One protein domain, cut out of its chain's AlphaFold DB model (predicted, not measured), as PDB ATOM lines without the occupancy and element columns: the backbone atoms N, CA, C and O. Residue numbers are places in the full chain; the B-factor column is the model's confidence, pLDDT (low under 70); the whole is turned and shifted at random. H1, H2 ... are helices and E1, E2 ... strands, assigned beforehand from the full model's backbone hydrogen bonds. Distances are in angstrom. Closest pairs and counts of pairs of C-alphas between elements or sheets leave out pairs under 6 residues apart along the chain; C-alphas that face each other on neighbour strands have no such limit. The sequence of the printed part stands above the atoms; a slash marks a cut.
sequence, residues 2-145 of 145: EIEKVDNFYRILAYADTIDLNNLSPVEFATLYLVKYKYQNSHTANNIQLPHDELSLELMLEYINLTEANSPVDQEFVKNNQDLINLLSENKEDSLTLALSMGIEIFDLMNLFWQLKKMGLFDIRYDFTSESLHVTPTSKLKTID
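AT A GLANCE: This is residues 2 to 145 of the 145 residues of an uncharacterized protein of Lactobacillus sp. LL6 (UniProt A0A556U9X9). The model is a packed body with an arm: in the body H3 and H7 run side by side, the hairpin of E1 and E2 packs across them with E1, and H5 and H6 pack on E2. H2 leads away from the body to make the arm, with the last residues of H1 packed crosswise on it, and in the loop beyond H2 residues 41 to 47 stick out. Along the 144 printed residues come H1 to H7, then E1 and E2, a two-stranded antiparallel sheet; the class is mostly helix. The whole is only just compact, close to loose, with a radius of gyration of the C-alphas of 17.4 A, and its elongated outline spans 53 by 31 by 25 A.

IN THESE COORDINATES: Find C-alpha 2 at (168.677, 249.769, 160.151); from there H1 runs 18.5 A to residue 14. H2 takes residues 26 to 40, 20.8 A, and H3 residues 53 to 66, 20.2 A. Then look for the short helices H4, residues 75 to 80, H5, residues 82 to 89, and H6, residues 95 to 100. H7 begins at C-alpha 106, (183.699, 226.140, 149.796), and runs 18.3 A to residue 118. E1, residues 122 to 127, is followed by E2, residues 132 to 137, which ends at C-alpha 137, (185.152, 206.327, 154.554).

HOW THE PARTS SIT: Start at the hubs, H2 and H7, which touch three helices each. H2 touches H7 with its residues 26 to 27 alone; the closest C-alphas, Pro 26 and Asn 111, are 6.1 A apart. H3 and H7 touch at a shallow tilt of 5 degrees, the same way, closest at the C-alphas of Ile 64 and Trp 114, 5.6 A. H2 and H3 touch at a steep tilt of 66 degrees, opposite ways, closest at Pro 26 and Met 60, C-alphas 4.7 A apart. H1 touches H2 with residues 10 to 14 alone, about perpendicular at 74 degrees; the closest C-alphas, Leu 13 and Leu 32, are 7.2 A apart. In the hairpin of E1 and E2, look at N 125 and O 134, 2.9 A, and N 134 and O 125, 2.8 A. The closest C-alphas of H3 and E1, Asn 65 and Arg 125, are 5.2 A apart; those of H6 and E2, Ser 95 and Val 135, 6.0 A; those of H5 and E2, Ser 89 and Pro 137, 5.6 A. H4 and H7 are near each other. In each of the seven helices every O i to N i+4 pair is within hydrogen-bond range.

THE WHOLE: The two farthest C-alphas, Asn 46 and Asp 145, are 55.7 A apart. The printed part has no cut. The links H1 to H2 and H2 to H3 are long. The mean pLDDT of the printed part is 74.9; look for values under 70 at, among others, residues 2 to 19, 36 to 54 and 91 to 101.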
ATOM      1  N   GLU A   2     167.769 250.929 160.307       42.75
ATOM      2  CA  GLU A   2     168.677 249.769 160.151       42.75
ATOM      3  C   GLU A   2     169.383 249.379 161.459       42.75
ATOM      4  O   GLU A   2     169.475 248.197 161.772       42.75
ATOM      5  N   ILE A   3     169.772 250.365 162.276       39.44
ATOM      6  CA  ILE A   3     170.433 250.143 163.574       39.44
ATOM      7  C   ILE A   3     169.556 249.312 164.533       39.44
ATOM      8  O   ILE A   3     170.052 248.362 165.117       39.44
ATOM      9  N   GLU A   4     168.245 249.568 164.625       36.66
ATOM     10  CA  GLU A   4     167.327 248.787 165.484       36.66
ATOM     11  C   GLU A   4     167.109 247.338 165.012       36.66
ATOM     12  O   GLU A   4     166.872 246.451 165.830       36.66
ATOM     13  N   LYS A   5     167.183 247.065 163.702       39.06
ATOM     14  CA  LYS A   5     167.068 245.694 163.169       39.06
ATOM     15  C   LYS A   5     168.310 244.873 163.490       39.06
ATOM     16  O   LYS A   5     168.200 243.715 163.876       39.06
ATOM     17  N   VAL A   6     169.470 245.505 163.349       45.44
ATOM     18  CA  VAL A   6     170.771 244.942 163.699       45.44
ATOM     19  C   VAL A   6     170.835 244.671 165.206       45.44
ATOM     20  O   VAL A   6     171.201 243.575 165.617       45.44
ATOM     21  N   ASP A   7     170.361 245.606 166.029       42.28
ATOM     22  CA  ASP A   7     170.328 245.463 167.488       42.28
ATOM     23  C   ASP A   7     169.353 244.362 167.956       42.28
ATOM     24  O   ASP A   7     169.678 243.569 168.838       42.28
ATOM     25  N   ASN A   8     168.190 244.214 167.307       46.97
ATOM     26  CA  ASN A   8     167.270 243.101 167.579       46.97
ATOM     27  C   ASN A   8     167.826 241.739 167.135       46.97
ATOM     28  O   ASN A   8     167.651 240.759 167.855       46.97
ATOM     29  N   PHE A   9     168.527 241.666 166.000       50.16
ATOM     30  CA  PHE A   9     169.217 240.449 165.557       50.16
ATOM     31  C   PHE A   9     170.297 240.024 166.566       50.16
ATOM     32  O   PHE A   9     170.334 238.871 166.987       50.16
ATOM     33  N   TYR A  10     171.109 240.967 167.050       49.00
ATOM     34  CA  TYR A  10     172.136 240.692 168.057       49.00
ATOM     35  C   TYR A  10     171.563 240.359 169.440       49.00
ATOM     36  O   TYR A  10     172.106 239.494 170.125       49.00
ATOM     37  N   ARG A  11     170.437 240.966 169.842       48.84
ATOM     38  CA  ARG A  11     169.722 240.581 171.073       48.84
ATOM     39  C   ARG A  11     169.174 239.159 170.996       48.84
ATOM     40  O   ARG A  11     169.271 238.452 171.989       48.84
ATOM     41  N   ILE A  12     168.662 238.719 169.843       52.50
ATOM     42  CA  ILE A  12     168.236 237.322 169.631       52.50
ATOM     43  C   ILE A  12     169.427 236.362 169.780       52.50
ATOM     44  O   ILE A  12     169.289 235.306 170.387       52.50
ATOM     45  N   LEU A  13     170.615 236.754 169.319       51.75
ATOM     46  CA  LEU A  13     171.834 235.946 169.444       51.75
ATOM     47  C   LEU A  13     172.479 236.003 170.832       51.75
ATOM     48  O   LEU A  13     173.162 235.066 171.227       51.75
ATOM     49  N   ALA A  14     172.213 237.038 171.626       51.12
ATOM     50  CA  ALA A  14     172.528 237.040 173.054       51.12
ATOM     51  C   ALA A  14     171.639 236.068 173.861       51.12
ATOM     52  O   ALA A  14     172.035 235.662 174.947       51.12
ATOM     53  N   TYR A  15     170.489 235.632 173.320       48.31
ATOM     54  CA  TYR A  15     169.712 234.498 173.844       48.31
ATOM     55  C   TYR A  15     170.226 233.129 173.346       48.31
ATOM     56  O   TYR A  15     169.598 232.111 173.628       48.31
ATOM     57  N   ALA A  16     171.375 233.063 172.652       51.62
ATOM     58  CA  ALA A  16     171.969 231.811 172.160       51.62
ATOM     59  C   ALA A  16     172.299 230.777 173.250       51.62
ATOM     60  O   ALA A  16     172.575 229.632 172.912       51.62
ATOM     61  N   ASP A  17     172.195 231.124 174.536       53.00
ATOM     62  CA  ASP A  17     172.236 230.148 175.633       53.00
ATOM     63  C   ASP A  17     171.108 229.093 175.533       53.00
ATOM     64  O   ASP A  17     171.161 228.068 176.210       53.00
ATOM     65  N   THR A  18     170.099 229.312 174.677       59.53
ATOM     66  CA  THR A  18     169.053 228.329 174.348       59.53
ATOM     67  C   THR A  18     169.252 227.618 173.004       59.53
ATOM     68  O   THR A  18     168.446 226.752 172.667       59.53
ATOM     69  N   ILE A  19     170.252 227.999 172.202       67.31
ATOM     70  CA  ILE A  19     170.528 227.366 170.904       67.31
ATOM     71  C   ILE A  19     171.416 226.150 171.154       67.31
ATOM     72  O   ILE A  19     172.529 226.274 171.662       67.31
ATOM     73  N   ASP A  20     170.934 224.968 170.774       72.75
ATOM     74  CA  ASP A  20     171.753 223.761 170.793       72.75
ATOM     75  C   ASP A  20     172.805 223.839 169.686       72.75
ATOM     76  O   ASP A  20     172.519 223.627 168.504       72.75
ATOM     77  N   LEU A  21     174.034 224.158 170.091       69.19
ATOM     78  CA  LEU A  21     175.151 224.347 169.177       69.19
ATOM     79  C   LEU A  21     175.455 223.092 168.356       69.19
ATOM     80  O   LEU A  21     175.963 223.237 167.257       69.19
ATOM     81  N   ASN A  22     175.090 221.893 168.827       70.56
ATOM     82  CA  ASN A  22     175.347 220.628 168.123       70.56
ATOM     83  C   ASN A  22     174.449 220.410 166.894       70.56
ATOM     84  O   ASN A  22     174.645 219.464 166.124       70.56
ATOM     85  N   ASN A  23     173.425 221.248 166.724       78.62
ATOM     86  CA  ASN A  23     172.480 221.162 165.615       78.62
ATOM     87  C   ASN A  23     172.662 222.260 164.566       78.62
ATOM     88  O   ASN A  23     171.900 222.298 163.604       78.62
ATOM     89  N   LEU A  24     173.683 223.100 164.716       83.12
ATOM     90  CA  LEU A  24     174.038 224.112 163.732       83.12
ATOM     91  C   LEU A  24     174.901 223.508 162.629       83.12
ATOM     92  O   LEU A  24     175.785 222.693 162.904       83.12
ATOM     93  N   SER A  25     174.690 223.959 161.397       86.50
ATOM     94  CA  SER A  25     175.674 223.786 160.331       86.50
ATOM     95  C   SER A  25     176.951 224.587 160.638       86.50
ATOM     96  O   SER A  25     176.901 225.572 161.384       86.50
ATOM     97  N   PRO A  26     178.105 224.221 160.052       85.62
ATOM     98  CA  PRO A  26     179.343 224.982 160.203       85.62
ATOM     99  C   PRO A  26     179.184 226.469 159.879       85.62
ATOM    100  O   PRO A  26     179.677 227.311 160.628       85.62
ATOM    101  N   VAL A  27     178.456 226.805 158.808       85.94
ATOM    102  CA  VAL A  27     178.225 228.202 158.404       85.94
ATOM    103  C   VAL A  27     177.430 228.961 159.466       85.94
ATOM    104  O   VAL A  27     177.786 230.086 159.829       85.94
ATOM    105  N   GLU A  28     176.367 228.353 159.996       82.31
ATOM    106  CA  GLU A  28     175.571 228.950 161.070       82.31
ATOM    107  C   GLU A  28     176.412 229.128 162.335       82.31
ATOM    108  O   GLU A  28     176.397 230.207 162.928       82.31
ATOM    109  N   PHE A  29     177.200 228.117 162.712       83.38
ATOM    110  CA  PHE A  29     178.105 228.193 163.855       83.38
ATOM    111  C   PHE A  29     179.130 229.325 163.700       83.38
ATOM    112  O   PHE A  29     179.243 230.172 164.589       83.38
ATOM    113  N   ALA A  30     179.835 229.395 162.568       81.44
ATOM    114  CA  ALA A  30     180.836 230.429 162.310       81.44
ATOM    115  C   ALA A  30     180.209 231.831 162.310       81.44
ATOM    116  O   ALA A  30     180.744 232.757 162.925       81.44
ATOM    117  N   THR A  31     179.026 231.979 161.707       79.06
ATOM    118  CA  THR A  31     178.270 233.239 161.715       79.06
ATOM    119  C   THR A  31     177.928 233.662 163.142       79.06
ATOM    120  O   THR A  31     178.199 234.796 163.539       79.06
ATOM    121  N   LEU A  32     177.373 232.748 163.942       75.62
ATOM    122  CA  LEU A  32     177.007 232.998 165.337       75.62
ATOM    123  C   LEU A  32     178.219 233.357 166.194       75.62
ATOM    124  O   LEU A  32     178.156 234.295 166.995       75.62
ATOM    125  N   TYR A  33     179.328 232.648 166.003       75.56
ATOM    126  CA  TYR A  33     180.574 232.904 166.708       75.56
ATOM    127  C   TYR A  33     181.124 234.298 166.390       75.56
ATOM    128  O   TYR A  33     181.382 235.075 167.309       75.56
ATOM    129  N   LEU A  34     181.249 234.657 165.107       74.06
ATOM    130  CA  LEU A  34     181.762 235.966 164.680       74.06
ATOM    131  C   LEU A  34     180.880 237.111 165.178       74.06
ATOM    132  O   LEU A  34     181.379 238.143 165.637       74.06
ATOM    133  N   VAL A  35     179.562 236.913 165.143       71.31
ATOM    134  CA  VAL A  35     178.583 237.836 165.713       71.31
ATOM    135  C   VAL A  35     178.811 238.017 167.219       71.31
ATOM    136  O   VAL A  35     178.935 239.155 167.685       71.31
ATOM    137  N   LYS A  36     178.886 236.922 167.985       67.88
ATOM    138  CA  LYS A  36     179.089 236.965 169.440       67.88
ATOM    139  C   LYS A  36     180.424 237.616 169.797       67.88
ATOM    140  O   LYS A  36     180.451 238.503 170.650       67.88
ATOM    141  N   TYR A  37     181.500 237.246 169.104       68.12
ATOM    142  CA  TYR A  37     182.828 237.835 169.261       68.12
ATOM    143  C   TYR A  37     182.804 239.348 169.018       68.12
ATOM    144  O   TYR A  37     183.328 240.120 169.823       68.12
ATOM    145  N   LYS A  38     182.141 239.800 167.948       62.59
ATOM    146  CA  LYS A  38     181.999 241.226 167.634       62.59
ATOM    147  C   LYS A  38     181.207 241.979 168.704       62.59
ATOM    148  O   LYS A  38     181.598 243.083 169.068       62.59
ATOM    149  N   TYR A  39     180.120 241.398 169.219       57.31
ATOM    150  CA  TYR A  39     179.284 242.039 170.238       57.31
ATOM    151  C   TYR A  39     179.981 242.108 171.604       57.31
ATOM    152  O   TYR A  39     179.998 243.167 172.231       57.31
ATOM    153  N   GLN A  40     180.620 241.024 172.045       60.03
ATOM    154  CA  GLN A  40     181.337 240.982 173.324       60.03
ATOM    155  C   GLN A  40     182.569 241.901 173.338       60.03
ATOM    156  O   GLN A  40     182.887 242.474 174.377       60.03
ATOM    157  N   ASN A  41     183.199 242.131 172.182       55.38
ATOM    158  CA  ASN A  41     184.305 243.081 172.037       55.38
ATOM    159  C   ASN A  41     183.856 244.504 171.631       55.38
ATOM    160  O   ASN A  41     184.692 245.381 171.439       55.38
ATOM    161  N   SER A  42     182.551 244.788 171.522       51.72
ATOM    162  CA  SER A  42     182.035 246.060 170.975       51.72
ATOM    163  C   SER A  42     182.185 247.295 171.875       51.72
ATOM    164  O   SER A  42     181.849 248.396 171.444       51.72
ATOM    165  N   HIS A  43     182.786 247.178 173.066       49.56
ATOM    166  CA  HIS A  43     183.240 248.362 173.816       49.56
ATOM    167  C   HIS A  43     184.425 249.088 173.132       49.56
ATOM    168  O   HIS A  43     184.852 250.138 173.608       49.56
ATOM    169  N   THR A  44     184.929 248.583 171.999       50.72
ATOM    170  CA  THR A  44     185.960 249.226 171.159       50.72
ATOM    171  C   THR A  44     185.550 249.406 169.687       50.72
ATOM    172  O   THR A  44     186.388 249.724 168.843       50.72
ATOM    173  N   ALA A  45     184.271 249.243 169.335       45.84
ATOM    174  CA  ALA A  45     183.837 249.185 167.938       45.84
ATOM    175  C   ALA A  45     183.645 250.564 167.278       45.84
ATOM    176  O   ALA A  45     182.544 251.103 167.259       45.84
ATOM    177  N   ASN A  46     184.688 251.085 166.631       39.12
ATOM    178  CA  ASN A  46     184.545 251.995 165.493       39.12
ATOM    179  C   ASN A  46     185.475 251.507 164.375       39.12
ATOM    180  O   ASN A  46     186.691 251.541 164.522       39.12
ATOM    181  N   ASN A  47     184.875 251.060 163.270       45.66
ATOM    182  CA  ASN A  47     185.501 250.507 162.061       45.66
ATOM    183  C   ASN A  47     186.162 249.135 162.226       45.66
ATOM    184  O   ASN A  47     187.375 249.013 162.353       45.66
ATOM    185  N   ILE A  48     185.347 248.084 162.137       41.84
ATOM    186  CA  ILE A  48     185.836 246.713 161.992       41.84
ATOM    187  C   ILE A  48     185.179 246.118 160.743       41.84
ATOM    188  O   ILE A  48     183.971 245.860 160.731       41.84
ATOM    189  N   GLN A  49     185.982 245.947 159.689       43.59
ATOM    190  CA  GLN A  49     185.700 245.015 158.597       43.59
ATOM    191  C   GLN A  49     185.579 243.613 159.203       43.59
ATOM    192  O   GLN A  49     186.394 243.243 160.047       43.59
ATOM    193  N   LEU A  50     184.539 242.864 158.818       45.50
ATOM    194  CA  LEU A  50     184.443 241.440 159.146       45.50
ATOM    195  C   LEU A  50     185.784 240.784 158.782       45.50
ATOM    196  O   LEU A  50     186.265 241.038 157.675       45.50
ATOM    197  N   PRO A  51     186.409 240.008 159.686       41.03
ATOM    198  CA  PRO A  51     187.554 239.205 159.303       41.03
ATOM    199  C   PRO A  51     187.139 238.363 158.100       41.03
ATOM    200  O   PRO A  51     186.077 237.740 158.106       41.03
ATOM    201  N   HIS A  52     187.957 238.483 157.064       53.59
ATOM    202  CA  HIS A  52     187.808 237.885 155.752       53.59
ATOM    203  C   HIS A  52     187.593 236.363 155.830       53.59
ATOM    204  O   HIS A  52     187.846 235.738 156.860       53.59
ATOM    205  N   ASP A  53     187.125 235.789 154.721       60.09
ATOM    206  CA  ASP A  53     186.650 234.408 154.539       60.09
ATOM    207  C   ASP A  53     187.514 233.305 155.192       60.09
ATOM    208  O   ASP A  53     186.979 232.274 155.591       60.09
ATOM    209  N   GLU A  54     188.815 233.546 155.386       65.31
ATOM    210  CA  GLU A  54     189.768 232.657 156.069       65.31
ATOM    211  C   GLU A  54     189.384 232.349 157.528       65.31
ATOM    212  O   GLU A  54     189.260 231.179 157.882       65.31
ATOM    213  N   LEU A  55     189.093 233.356 158.367       75.25
ATOM    214  CA  LEU A  55     188.711 233.103 159.770       75.25
ATOM    215  C   LEU A  55     187.376 232.349 159.856       75.25
ATOM    216  O   LEU A  55     187.178 231.501 160.725       75.25
ATOM    217  N   SER A  56     186.444 232.667 158.954       79.88
ATOM    218  CA  SER A  56     185.160 231.963 158.879       79.88
ATOM    219  C   SER A  56     185.383 230.488 158.548       79.88
ATOM    220  O   SER A  56     184.780 229.619 159.176       79.88
ATOM    221  N   LEU A  57     186.272 230.206 157.595       81.38
ATOM    222  CA  LEU A  57     186.622 228.854 157.181       81.38
ATOM    223  C   LEU A  57     187.326 228.062 158.289       81.38
ATOM    224  O   LEU A  57     186.938 226.924 158.544       81.38
ATOM    225  N   GLU A  58     188.288 228.658 158.994       83.38
ATOM    226  CA  GLU A  58     188.957 228.024 160.139       83.38
ATOM    227  C   GLU A  58     187.955 227.617 161.229       83.38
ATOM    228  O   GLU A  58     187.991 226.489 161.719       83.38
ATOM    229  N   LEU A  59     187.002 228.499 161.558       84.69
ATOM    230  CA  LEU A  59     185.942 228.199 162.527       84.69
ATOM    231  C   LEU A  59     185.042 227.048 162.065       84.69
ATOM    232  O   LEU A  59     184.650 226.210 162.877       84.69
ATOM    233  N   MET A  60     184.711 226.996 160.772       88.06
ATOM    234  CA  MET A  60     183.931 225.900 160.197       88.06
ATOM    235  C   MET A  60     184.678 224.569 160.279       88.06
ATOM    236  O   MET A  60     184.094 223.568 160.689       88.06
ATOM    237  N   LEU A  61     185.962 224.557 159.920       85.88
ATOM    238  CA  LEU A  61     186.810 223.365 159.961       85.88
ATOM    239  C   LEU A  61     186.999 222.856 161.393       85.88
ATOM    240  O   LEU A  61     186.874 221.656 161.640       85.88
ATOM    241  N   GLU A  62     187.211 223.759 162.351       87.12
ATOM    242  CA  GLU A  62     187.320 223.402 163.767       87.12
ATOM    243  C   GLU A  62     185.996 222.839 164.301       87.12
ATOM    244  O   GLU A  62     185.963 221.815 164.985       87.12
ATOM    245  N   TYR A  63     184.866 223.438 163.921       88.25
ATOM    246  CA  TYR A  63     183.557 222.911 164.293       88.25
ATOM    247  C   TYR A  63     183.290 221.520 163.688       88.25
ATOM    248  O   TYR A  63     182.778 220.625 164.370       88.25
ATOM    249  N   ILE A  64     183.699 221.284 162.436       89.75
ATOM    250  CA  ILE A  64     183.645 219.953 161.819       89.75
ATOM    251  C   ILE A  64     184.531 218.969 162.586       89.75
ATOM    252  O   ILE A  64     184.080 217.854 162.853       89.75
ATOM    253  N   ASN A  65     185.749 219.350 162.989       86.19
ATOM    254  CA  ASN A  65     186.637 218.506 163.799       86.19
ATOM    255  C   ASN A  65     185.960 218.010 165.080       86.19
ATOM    256  O   ASN A  65     186.033 216.815 165.377       86.19
ATOM    257  N   LEU A  66     185.252 218.904 165.772       86.75
ATOM    258  CA  LEU A  66     184.570 218.633 167.040       86.75
ATOM    259  C   LEU A  66     183.226 217.903 166.885       86.75
ATOM    260  O   LEU A  66     182.729 217.331 167.851       86.75
ATOM    261  N   THR A  67     182.629 217.913 165.692       87.06
ATOM    262  CA  THR A  67     181.329 217.274 165.446       87.06
ATOM    263  C   THR A  67     181.414 215.757 165.617       87.06
ATOM    264  O   THR A  67     182.249 215.095 164.999       87.06
ATOM    265  N   GLU A  68     180.488 215.185 166.386       88.19
ATOM    266  CA  GLU A  68     180.356 213.738 166.561       88.19
ATOM    267  C   GLU A  68     179.329 213.118 165.602       88.19
ATOM    268  O   GLU A  68     178.330 213.730 165.218       88.19
ATOM    269  N   ALA A  69     179.554 211.853 165.242       90.69
ATOM    270  CA  ALA A  69     178.644 211.082 164.403       90.69
ATOM    271  C   ALA A  69     177.441 210.567 165.215       90.69
ATOM    272  O   ALA A  69     177.486 209.471 165.776       90.69
ATOM    273  N   ASN A  70     176.361 211.347 165.278       89.31
ATOM    274  CA  ASN A  70     175.158 211.019 166.055       89.31
ATOM    275  C   ASN A  70     173.838 211.102 165.264       89.31
ATOM    276  O   ASN A  70     172.777 210.815 165.823       89.31
ATOM    277  N   SER A  71     173.884 211.444 163.974       90.81
ATOM    278  CA  SER A  71     172.689 211.522 163.133       90.81
ATOM    279  C   SER A  71     172.330 210.181 162.484       90.81
ATOM    280  O   SER A  71     173.214 209.411 162.074       90.81
ATOM    281  N   PRO A  72     171.022 209.902 162.310       92.00
ATOM    282  CA  PRO A  72     170.579 208.856 161.397       92.00
ATOM    283  C   PRO A  72     171.016 209.189 159.966       92.00
ATOM    284  O   PRO A  72     171.197 210.353 159.618       92.00
ATOM    285  N   VAL A  73     171.187 208.157 159.140       93.38
ATOM    286  CA  VAL A  73     171.495 208.345 157.716       93.38
ATOM    287  C   VAL A  73     170.247 208.851 157.005       93.38
ATOM    288  O   VAL A  73     169.198 208.210 157.076       93.38
ATOM    289  N   ASP A  74     170.382 209.970 156.305       93.75
ATOM    290  CA  ASP A  74     169.360 210.498 155.412       93.75
ATOM    291  C   ASP A  74     169.578 209.931 154.001       93.75
ATOM    292  O   ASP A  74     170.530 210.284 153.303       93.75
ATOM    293  N   GLN A  75     168.698 209.017 153.593       92.75
ATOM    294  CA  GLN A  75     168.784 208.340 152.298       92.75
ATOM    295  C   GLN A  75     168.551 209.291 151.119       92.75
ATOM    296  O   GLN A  75     169.131 209.105 150.049       92.75
ATOM    297  N   GLU A  76     167.715 210.318 151.292       94.81
ATOM    298  CA  GLU A  76     167.468 211.307 150.246       94.81
ATOM    299  C   GLU A  76     168.700 212.192 150.058       94.81
ATOM    300  O   GLU A  76     169.145 212.401 148.928       94.81
ATOM    301  N   PHE A  77     169.314 212.629 151.162       93.62
ATOM    302  CA  PHE A  77     170.581 213.353 151.115       93.62
ATOM    303  C   PHE A  77     171.682 212.530 150.439       93.62
ATOM    304  O   PHE A  77     172.379 213.054 149.570       93.62
ATOM    305  N   VAL A  78     171.834 211.253 150.809       93.38
ATOM    306  CA  VAL A  78     172.838 210.367 150.200       93.38
ATOM    307  C   VAL A  78     172.611 210.258 148.698       93.38
ATOM    308  O   VAL A  78     173.530 210.510 147.923       93.38
ATOM    309  N   LYS A  79     171.373 209.983 148.276       92.62
ATOM    310  CA  LYS A  79     171.015 209.879 146.859       92.62
ATOM    311  C   LYS A  79     171.330 211.161 146.085       92.62
ATOM    312  O   LYS A  79     171.845 211.088 144.972       92.62
ATOM    313  N   ASN A  80     171.039 212.324 146.662       92.81
ATOM    314  CA  ASN A  80     171.282 213.619 146.022       92.81
ATOM    315  C   ASN A  80     172.776 213.967 145.915       92.81
ATOM    316  O   ASN A  80     173.142 214.799 145.092       92.81
ATOM    317  N   ASN A  81     173.631 213.325 146.716       91.00
ATOM    318  CA  ASN A  81     175.074 213.576 146.773       91.00
ATOM    319  C   ASN A  81     175.908 212.335 146.402       91.00
ATOM    320  O   ASN A  81     177.088 212.253 146.747       91.00
ATOM    321  N   GLN A  82     175.309 211.364 145.702       89.44
ATOM    322  CA  GLN A  82     175.918 210.056 145.452       89.44
ATOM    323  C   GLN A  82     177.250 210.156 144.698       89.44
ATOM    324  O   GLN A  82     178.188 209.434 145.026       89.44
ATOM    325  N   ASP A  83     177.357 211.062 143.725       86.56
ATOM    326  CA  ASP A  83     178.579 211.234 142.932       86.56
ATOM    327  C   ASP A  83     179.760 211.680 143.801       86.56
ATOM    328  O   ASP A  83     180.839 211.093 143.728       86.56
ATOM    329  N   LEU A  84     179.539 212.663 144.681       86.06
ATOM    330  CA  LEU A  84     180.548 213.123 145.634       86.06
ATOM    331  C   LEU A  84     180.903 212.014 146.631       86.06
ATOM    332  O   LEU A  84     182.075 211.783 146.907       86.06
ATOM    333  N   ILE A  85     179.907 211.302 147.157       89.88
ATOM    334  CA  ILE A  85     180.127 210.200 148.103       89.88
ATOM    335  C   ILE A  85     180.969 209.092 147.465       89.88
ATOM    336  O   ILE A  85     181.935 208.631 148.074       89.88
ATOM    337  N   ASN A  86     180.641 208.692 146.237       87.31
ATOM    338  CA  ASN A  86     181.405 207.702 145.483       87.31
ATOM    339  C   ASN A  86     182.843 208.176 145.287       87.31
ATOM    340  O   ASN A  86     183.779 207.439 145.592       87.31
ATOM    341  N   LEU A  87     183.017 209.426 144.863       84.44
ATOM    342  CA  LEU A  87     184.321 210.034 144.637       84.44
ATOM    343  C   LEU A  87     185.186 210.040 145.914       84.44
ATOM    344  O   LEU A  87     186.328 209.586 145.890       84.44
ATOM    345  N   LEU A  88     184.626 210.472 147.048       84.31
ATOM    346  CA  LEU A  88     185.307 210.477 148.349       84.31
ATOM    347  C   LEU A  88     185.609 209.057 148.858       84.31
ATOM    348  O   LEU A  88     186.611 208.837 149.537       84.31
ATOM    349  N   SER A  89     184.766 208.073 148.528       85.31
ATOM    350  CA  SER A  89     184.952 206.678 148.950       85.31
ATOM    351  C   SER A  89     186.182 206.011 148.329       85.31
ATOM    352  O   SER A  89     186.738 205.080 148.918       85.31
ATOM    353  N   GLU A  90     186.639 206.499 147.173       80.00
ATOM    354  CA  GLU A  90     187.812 205.957 146.490       80.00
ATOM    355  C   GLU A  90     189.135 206.306 147.188       80.00
ATOM    356  O   GLU A  90     190.151 205.688 146.872       80.00
ATOM    357  N   ASN A  91     189.122 207.228 148.165       66.12
ATOM    358  CA  ASN A  91     190.275 207.614 148.987       66.12
ATOM    359  C   ASN A  91     191.519 207.987 148.149       66.12
ATOM    360  O   ASN A  91     192.629 207.509 148.401       66.12
ATOM    361  N   LYS A  92     191.321 208.799 147.102       58.03
ATOM    362  CA  LYS A  92     192.385 209.290 146.214       58.03
ATOM    363  C   LYS A  92     192.533 210.809 146.395       58.03
ATOM    364  O   LYS A  92     191.614 211.538 146.050       58.03
ATOM    365  N   GLU A  93     193.694 211.242 146.897       57.81
ATOM    366  CA  GLU A  93     194.142 212.648 147.060       57.81
ATOM    367  C   GLU A  93     193.365 213.549 148.049       57.81
ATOM    368  O   GLU A  93     192.309 213.179 148.567       57.81
ATOM    369  N   ASP A  94     193.956 214.722 148.349       65.00
ATOM    370  CA  ASP A  94     193.425 215.771 149.233       65.00
ATOM    371  C   ASP A  94     191.949 216.027 148.927       65.00
ATOM    372  O   ASP A  94     191.583 216.630 147.916       65.00
ATOM    373  N   SER A  95     191.078 215.563 149.817       64.88
ATOM    374  CA  SER A  95     189.635 215.496 149.569       64.88
ATOM    375  C   SER A  95     189.002 216.875 149.376       64.88
ATOM    376  O   SER A  95     187.966 217.000 148.727       64.88
ATOM    377  N   LEU A  96     189.659 217.918 149.894       65.19
ATOM    378  CA  LEU A  96     189.317 219.314 149.651       65.19
ATOM    379  C   LEU A  96     189.596 219.719 148.197       65.19
ATOM    380  O   LEU A  96     188.721 220.267 147.539       65.19
ATOM    381  N   THR A  97     190.781 219.398 147.673       67.38
ATOM    382  CA  THR A  97     191.177 219.661 146.280       67.38
ATOM    383  C   THR A  97     190.272 218.914 145.303       67.38
ATOM    384  O   THR A  97     189.805 219.480 144.313       67.38
ATOM    385  N   LEU A  98     189.961 217.656 145.620       67.25
ATOM    386  CA  LEU A  98     189.067 216.809 144.839       67.25
ATOM    387  C   LEU A  98     187.640 217.382 144.799       67.25
ATOM    388  O   LEU A  98     187.053 217.508 143.725       67.25
ATOM    389  N   ALA A  99     187.089 217.790 145.941       65.69
ATOM    390  CA  ALA A  99     185.727 218.309 146.006       65.69
ATOM    391  C   ALA A  99     185.593 219.747 145.469       65.69
ATOM    392  O   ALA A  99     184.592 220.069 144.831       65.69
ATOM    393  N   LEU A 100     186.620 220.589 145.622       67.06
ATOM    394  CA  LEU A 100     186.677 221.903 144.971       67.06
ATOM    395  C   LEU A 100     186.726 221.782 143.440       67.06
ATOM    396  O   LEU A 100     186.161 222.621 142.739       67.06
ATOM    397  N   SER A 101     187.328 220.715 142.903       67.75
ATOM    398  CA  SER A 101     187.355 220.473 141.453       67.75
ATOM    399  C   SER A 101     185.969 220.202 140.844       67.75
ATOM    400  O   SER A 101     185.788 220.370 139.639       67.75
ATOM    401  N   MET A 102     184.972 219.859 141.673       71.12
ATOM    402  CA  MET A 102     183.572 219.695 141.261       71.12
ATOM    403  C   MET A 102     182.810 221.026 141.136       71.12
ATOM    404  O   MET A 102     181.629 221.017 140.794       71.12
ATOM    405  N   GLY A 103     183.454 222.171 141.404       64.62
ATOM    406  CA  GLY A 103     182.828 223.493 141.308       64.62
ATOM    407  C   GLY A 103     181.852 223.815 142.445       64.62
ATOM    408  O   GLY A 103     181.039 224.724 142.302       64.62
ATOM    409  N   ILE A 104     181.919 223.069 143.551       73.25
ATOM    410  CA  ILE A 104     181.126 223.316 144.759       73.25
ATOM    411  C   ILE A 104     181.741 224.504 145.506       73.25
ATOM    412  O   ILE A 104     182.957 224.547 145.713       73.25
ATOM    413  N   GLU A 105     180.914 225.462 145.925       82.88
ATOM    414  CA  GLU A 105     181.375 226.569 146.764       82.88
ATOM    415  C   GLU A 105     181.906 226.044 148.106       82.88
ATOM    416  O   GLU A 105     181.357 225.116 148.698       82.88
ATOM    417  N   ILE A 106     182.984 226.646 148.615       81.69
ATOM    418  CA  ILE A 106     183.699 226.140 149.796       81.69
ATOM    419  C   ILE A 106     182.789 225.983 151.028       81.69
ATOM    420  O   ILE A 106     182.926 225.018 151.774       81.69
ATOM    421  N   PHE A 107     181.822 226.882 151.227       83.81
ATOM    422  CA  PHE A 107     180.899 226.825 152.366       83.81
ATOM    423  C   PHE A 107     179.860 225.710 152.229       83.81
ATOM    424  O   PHE A 107     179.582 225.006 153.203       83.81
ATOM    425  N   ASP A 108     179.348 225.488 151.019       85.38
ATOM    426  CA  ASP A 108     178.474 224.351 150.734       85.38
ATOM    427  C   ASP A 108     179.226 223.039 150.935       85.38
ATOM    428  O   ASP A 108     178.708 222.107 151.550       85.38
ATOM    429  N   LEU A 109     180.492 222.992 150.518       86.69
ATOM    430  CA  LEU A 109     181.345 221.837 150.738       86.69
ATOM    431  C   LEU A 109     181.569 221.549 152.232       86.69
ATOM    432  O   LEU A 109     181.471 220.393 152.650       86.69
ATOM    433  N   MET A 110     181.813 222.572 153.057       89.31
ATOM    434  CA  MET A 110     181.928 222.402 154.513       89.31
ATOM    435  C   MET A 110     180.639 221.841 155.120       89.31
ATOM    436  O   MET A 110     180.691 220.931 155.950       89.31
ATOM    437  N   ASN A 111     179.477 222.321 154.674       90.56
ATOM    438  CA  ASN A 111     178.188 221.793 155.119       90.56
ATOM    439  C   ASN A 111     177.993 220.328 154.705       90.56
ATOM    440  O   ASN A 111     177.542 219.519 155.518       90.56
ATOM    441  N   LEU A 112     178.366 219.962 153.475       91.75
ATOM    442  CA  LEU A 112     178.306 218.578 153.000       91.75
ATOM    443  C   LEU A 112     179.210 217.667 153.836       91.75
ATOM    444  O   LEU A 112     178.759 216.629 154.321       91.75
ATOM    445  N   PHE A 113     180.459 218.070 154.071       91.56
ATOM    446  CA  PHE A 113     181.389 217.336 154.926       91.56
ATOM    447  C   PHE A 113     180.866 217.174 156.350       91.56
ATOM    448  O   PHE A 113     180.866 216.068 156.890       91.56
ATOM    449  N   TRP A 114     180.339 218.237 156.944       93.31
ATOM    450  CA  TRP A 114     179.718 218.156 158.259       93.31
ATOM    451  C   TRP A 114     178.573 217.136 158.309       93.31
ATOM    452  O   TRP A 114     178.554 216.285 159.196       93.31
ATOM    453  N   GLN A 115     177.659 217.161 157.334       94.69
ATOM    454  CA  GLN A 115     176.538 216.218 157.263       94.69
ATOM    455  C   GLN A 115     177.015 214.769 157.122       94.69
ATOM    456  O   GLN A 115     176.559 213.883 157.851       94.69
ATOM    457  N   LEU A 116     177.976 214.522 156.229       93.81
ATOM    458  CA  LEU A 116     178.577 213.202 156.024       93.81
ATOM    459  C   LEU A 116     179.237 212.665 157.303       93.81
ATOM    460  O   LEU A 116     179.078 211.480 157.623       93.81
ATOM    461  N   LYS A 117     179.920 213.534 158.062       94.12
ATOM    462  CA  LYS A 117     180.500 213.197 159.367       94.12
ATOM    463  C   LYS A 117     179.431 212.938 160.420       94.12
ATOM    464  O   LYS A 117     179.496 211.920 161.105       94.12
ATOM    465  N   LYS A 118     178.415 213.797 160.524       94.12
ATOM    466  CA  LYS A 118     177.320 213.660 161.496       94.12
ATOM    467  C   LYS A 118     176.543 212.358 161.286       94.12
ATOM    468  O   LYS A 118     176.178 211.688 162.249       94.12
ATOM    469  N   MET A 119     176.346 211.950 160.031       94.94
ATOM    470  CA  MET A 119     175.768 210.649 159.671       94.94
ATOM    471  C   MET A 119     176.722 209.473 159.901       94.94
ATOM    472  O   MET A 119     176.294 208.320 159.839       94.94
ATOM    473  N   GLY A 120     178.000 209.731 160.171       94.25
ATOM    474  CA  GLY A 120     179.028 208.724 160.398       94.25
ATOM    475  C   GLY A 120     179.442 207.977 159.137       94.25
ATOM    476  O   GLY A 120     179.933 206.861 159.261       94.25
ATOM    477  N   LEU A 121     179.217 208.535 157.945       94.00
ATOM    478  CA  LEU A 121     179.597 207.904 156.671       94.00
ATOM    479  C   LEU A 121     181.085 208.075 156.385       94.00
ATOM    480  O   LEU A 121     181.734 207.162 155.878       94.00
ATOM    481  N   PHE A 122     181.620 209.227 156.776       92.75
ATOM    482  CA  PHE A 122     183.030 209.559 156.672       92.75
ATOM    483  C   PHE A 122     183.536 210.085 158.014       92.75
ATOM    484  O   PHE A 122     182.828 210.793 158.726       92.75
ATOM    485  N   ASP A 123     184.770 209.740 158.352       91.88
ATOM    486  CA  ASP A 123     185.549 210.456 159.350       91.88
ATOM    487  C   ASP A 123     186.235 211.630 158.653       91.88
ATOM    488  O   ASP A 123     186.984 211.432 157.694       91.88
ATOM    489  N   ILE A 124     185.918 212.845 159.095       91.06
ATOM    490  CA  ILE A 124     186.376 214.084 158.466       91.06
ATOM    491  C   ILE A 124     187.113 214.913 159.503       91.06
ATOM    492  O   ILE A 124     186.562 215.224 160.567       91.06
ATOM    493  N   ARG A 125     188.371 215.232 159.197       88.50
ATOM    494  CA  ARG A 125     189.272 215.956 160.093       88.50
ATOM    495  C   ARG A 125     190.170 216.899 159.314       88.50
ATOM    496  O   ARG A 125     190.685 216.525 158.267       88.50
ATOM    497  N   TYR A 126     190.399 218.079 159.857       85.81
ATOM    498  CA  TYR A 126     191.357 219.050 159.361       85.81
ATOM    499  C   TYR A 126     192.521 219.161 160.344       85.81
ATOM    500  O   TYR A 126     192.307 219.427 161.529       85.81
ATOM    501  N   ASP A 127     193.739 218.925 159.868       85.44
ATOM    502  CA  ASP A 127     194.954 219.177 160.637       85.44
ATOM    503  C   ASP A 127     195.422 220.608 160.358       85.44
ATOM    504  O   ASP A 127     195.949 220.904 159.290       85.44
ATOM    505  N   PHE A 128     195.238 221.495 161.337       82.75
ATOM    506  CA  PHE A 128     195.664 222.894 161.253       82.75
ATOM    507  C   PHE A 128     197.189 223.069 161.220       82.75
ATOM    508  O   PHE A 128     197.670 224.138 160.865       82.75
ATOM    509  N   THR A 129     197.970 222.050 161.594       85.31
ATOM    510  CA  THR A 129     199.440 222.119 161.578       85.31
ATOM    511  C   THR A 129     199.988 221.888 160.175       85.31
ATOM    512  O   THR A 129     200.932 222.557 159.763       85.31
ATOM    513  N   SER A 130     199.426 220.914 159.457       84.38
ATOM    514  CA  SER A 130     199.797 220.587 158.074       84.38
ATOM    515  C   SER A 130     198.870 221.207 157.031       84.38
ATOM    516  O   SER A 130     199.087 220.992 155.842       84.38
ATOM    517  N   GLU A 131     197.847 221.942 157.472       82.75
ATOM    518  CA  GLU A 131     196.792 222.544 156.650       82.75
ATOM    519  C   GLU A 131     196.076 221.528 155.739       82.75
ATOM    520  O   GLU A 131     195.619 221.853 154.642       82.75
ATOM    521  N   SER A 132     195.959 220.277 156.195       82.81
ATOM    522  CA  SER A 132     195.467 219.158 155.385       82.81
ATOM    523  C   SER A 132     194.098 218.657 155.834       82.81
ATOM    524  O   SER A 132     193.860 218.393 157.015       82.81
ATOM    525  N   LEU A 133     193.197 218.462 154.865       84.62
ATOM    526  CA  LEU A 133     191.888 217.858 155.097       84.62
ATOM    527  C   LEU A 133     191.924 216.353 154.816       84.62
ATOM    528  O   LEU A 133     192.210 215.914 153.705       84.62
ATOM    529  N   HIS A 134     191.524 215.574 155.811       86.81
ATOM    530  CA  HIS A 134     191.381 214.130 155.737       86.81
ATOM    531  C   HIS A 134     189.903 213.749 155.693       86.81
ATOM    532  O   HIS A 134     189.147 214.086 156.604       86.81
ATOM    533  N   VAL A 135     189.501 213.000 154.664       88.75
ATOM    534  CA  VAL A 135     188.160 212.416 154.539       88.75
ATOM    535  C   VAL A 135     188.314 210.917 154.335       88.75
ATOM    536  O   VAL A 135     188.807 210.465 153.309       88.75
ATOM    537  N   THR A 136     187.933 210.129 155.338       88.62
ATOM    538  CA  THR A 136     188.113 208.671 155.328       88.62
ATOM    539  C   THR A 136     186.760 207.970 155.412       88.62
ATOM    540  O   THR A 136     186.009 208.232 156.352       88.62
ATOM    541  N   PRO A 137     186.412 207.062 154.483       90.94
ATOM    542  CA  PRO A 137     185.152 206.327 154.554       90.94
ATOM    543  C   PRO A 137     185.111 205.424 155.792       90.94
ATOM    544  O   PRO A 137     186.082 204.737 156.115       90.94
ATOM    545  N   THR A 138     183.970 205.385 156.478       91.88
ATOM    546  CA  THR A 138     183.769 204.496 157.630       91.88
ATOM    547  C   THR A 138     183.152 203.161 157.203       91.88
ATOM    548  O   THR A 138     182.735 202.958 156.061       91.88
ATOM    549  N   SER A 139     183.030 202.223 158.146       89.56
ATOM    550  CA  SER A 139     182.292 200.973 157.924       89.56
ATOM    551  C   SER A 139     180.808 201.191 157.605       89.56
ATOM    552  O   SER A 139     180.219 200.350 156.930       89.56
ATOM    553  N   LYS A 140     180.215 202.311 158.039       90.00
ATOM    554  CA  LYS A 140     178.795 202.634 157.839       90.00
ATOM    555  C   LYS A 140     178.472 202.986 156.388       90.00
ATOM    556  O   LYS A 140     177.363 202.729 155.931       90.00
ATOM    557  N   LEU A 141     179.445 203.505 155.638       86.81
ATOM    558  CA  LEU A 141     179.275 203.762 154.208       86.81
ATOM    559  C   LEU A 141     179.003 202.467 153.424       86.81
ATOM    560  O   LEU A 141     178.182 202.454 152.520       86.81
ATOM    561  N   LYS A 142     179.635 201.354 153.821       76.50
ATOM    562  CA  LYS A 142     179.482 200.040 153.167       76.50
ATOM    563  C   LYS A 142     178.121 199.382 153.399       76.50
ATOM    564  O   LYS A 142     177.855 198.339 152.818       76.50
ATOM    565  N   THR A 143     177.318 199.930 154.307       73.94
ATOM    566  CA  THR A 143     175.993 199.401 154.661       73.94
ATOM    567  C   THR A 143     174.854 200.167 153.996       73.94
ATOM    568  O   THR A 143     173.698 199.936 154.335       73.94
ATOM    569  N   ILE A 144     175.178 201.113 153.113       71.06
ATOM    570  CA  ILE A 144     174.202 201.848 152.317       71.06
ATOM    571  C   ILE A 144     174.147 201.181 150.941       71.06
ATOM    572  O   ILE A 144     175.179 201.092 150.277       71.06
ATOM    573  N   ASP A 145     172.965 200.674 150.587       57.25
ATOM    574  CA  ASP A 145     172.656 200.000 149.316       57.25
ATOM    575  C   ASP A 145     172.333 200.994 148.189       57.25
ATOM    576  O   ASP A 145     171.598 201.976 148.457       57.25
TER     577      ASP A 145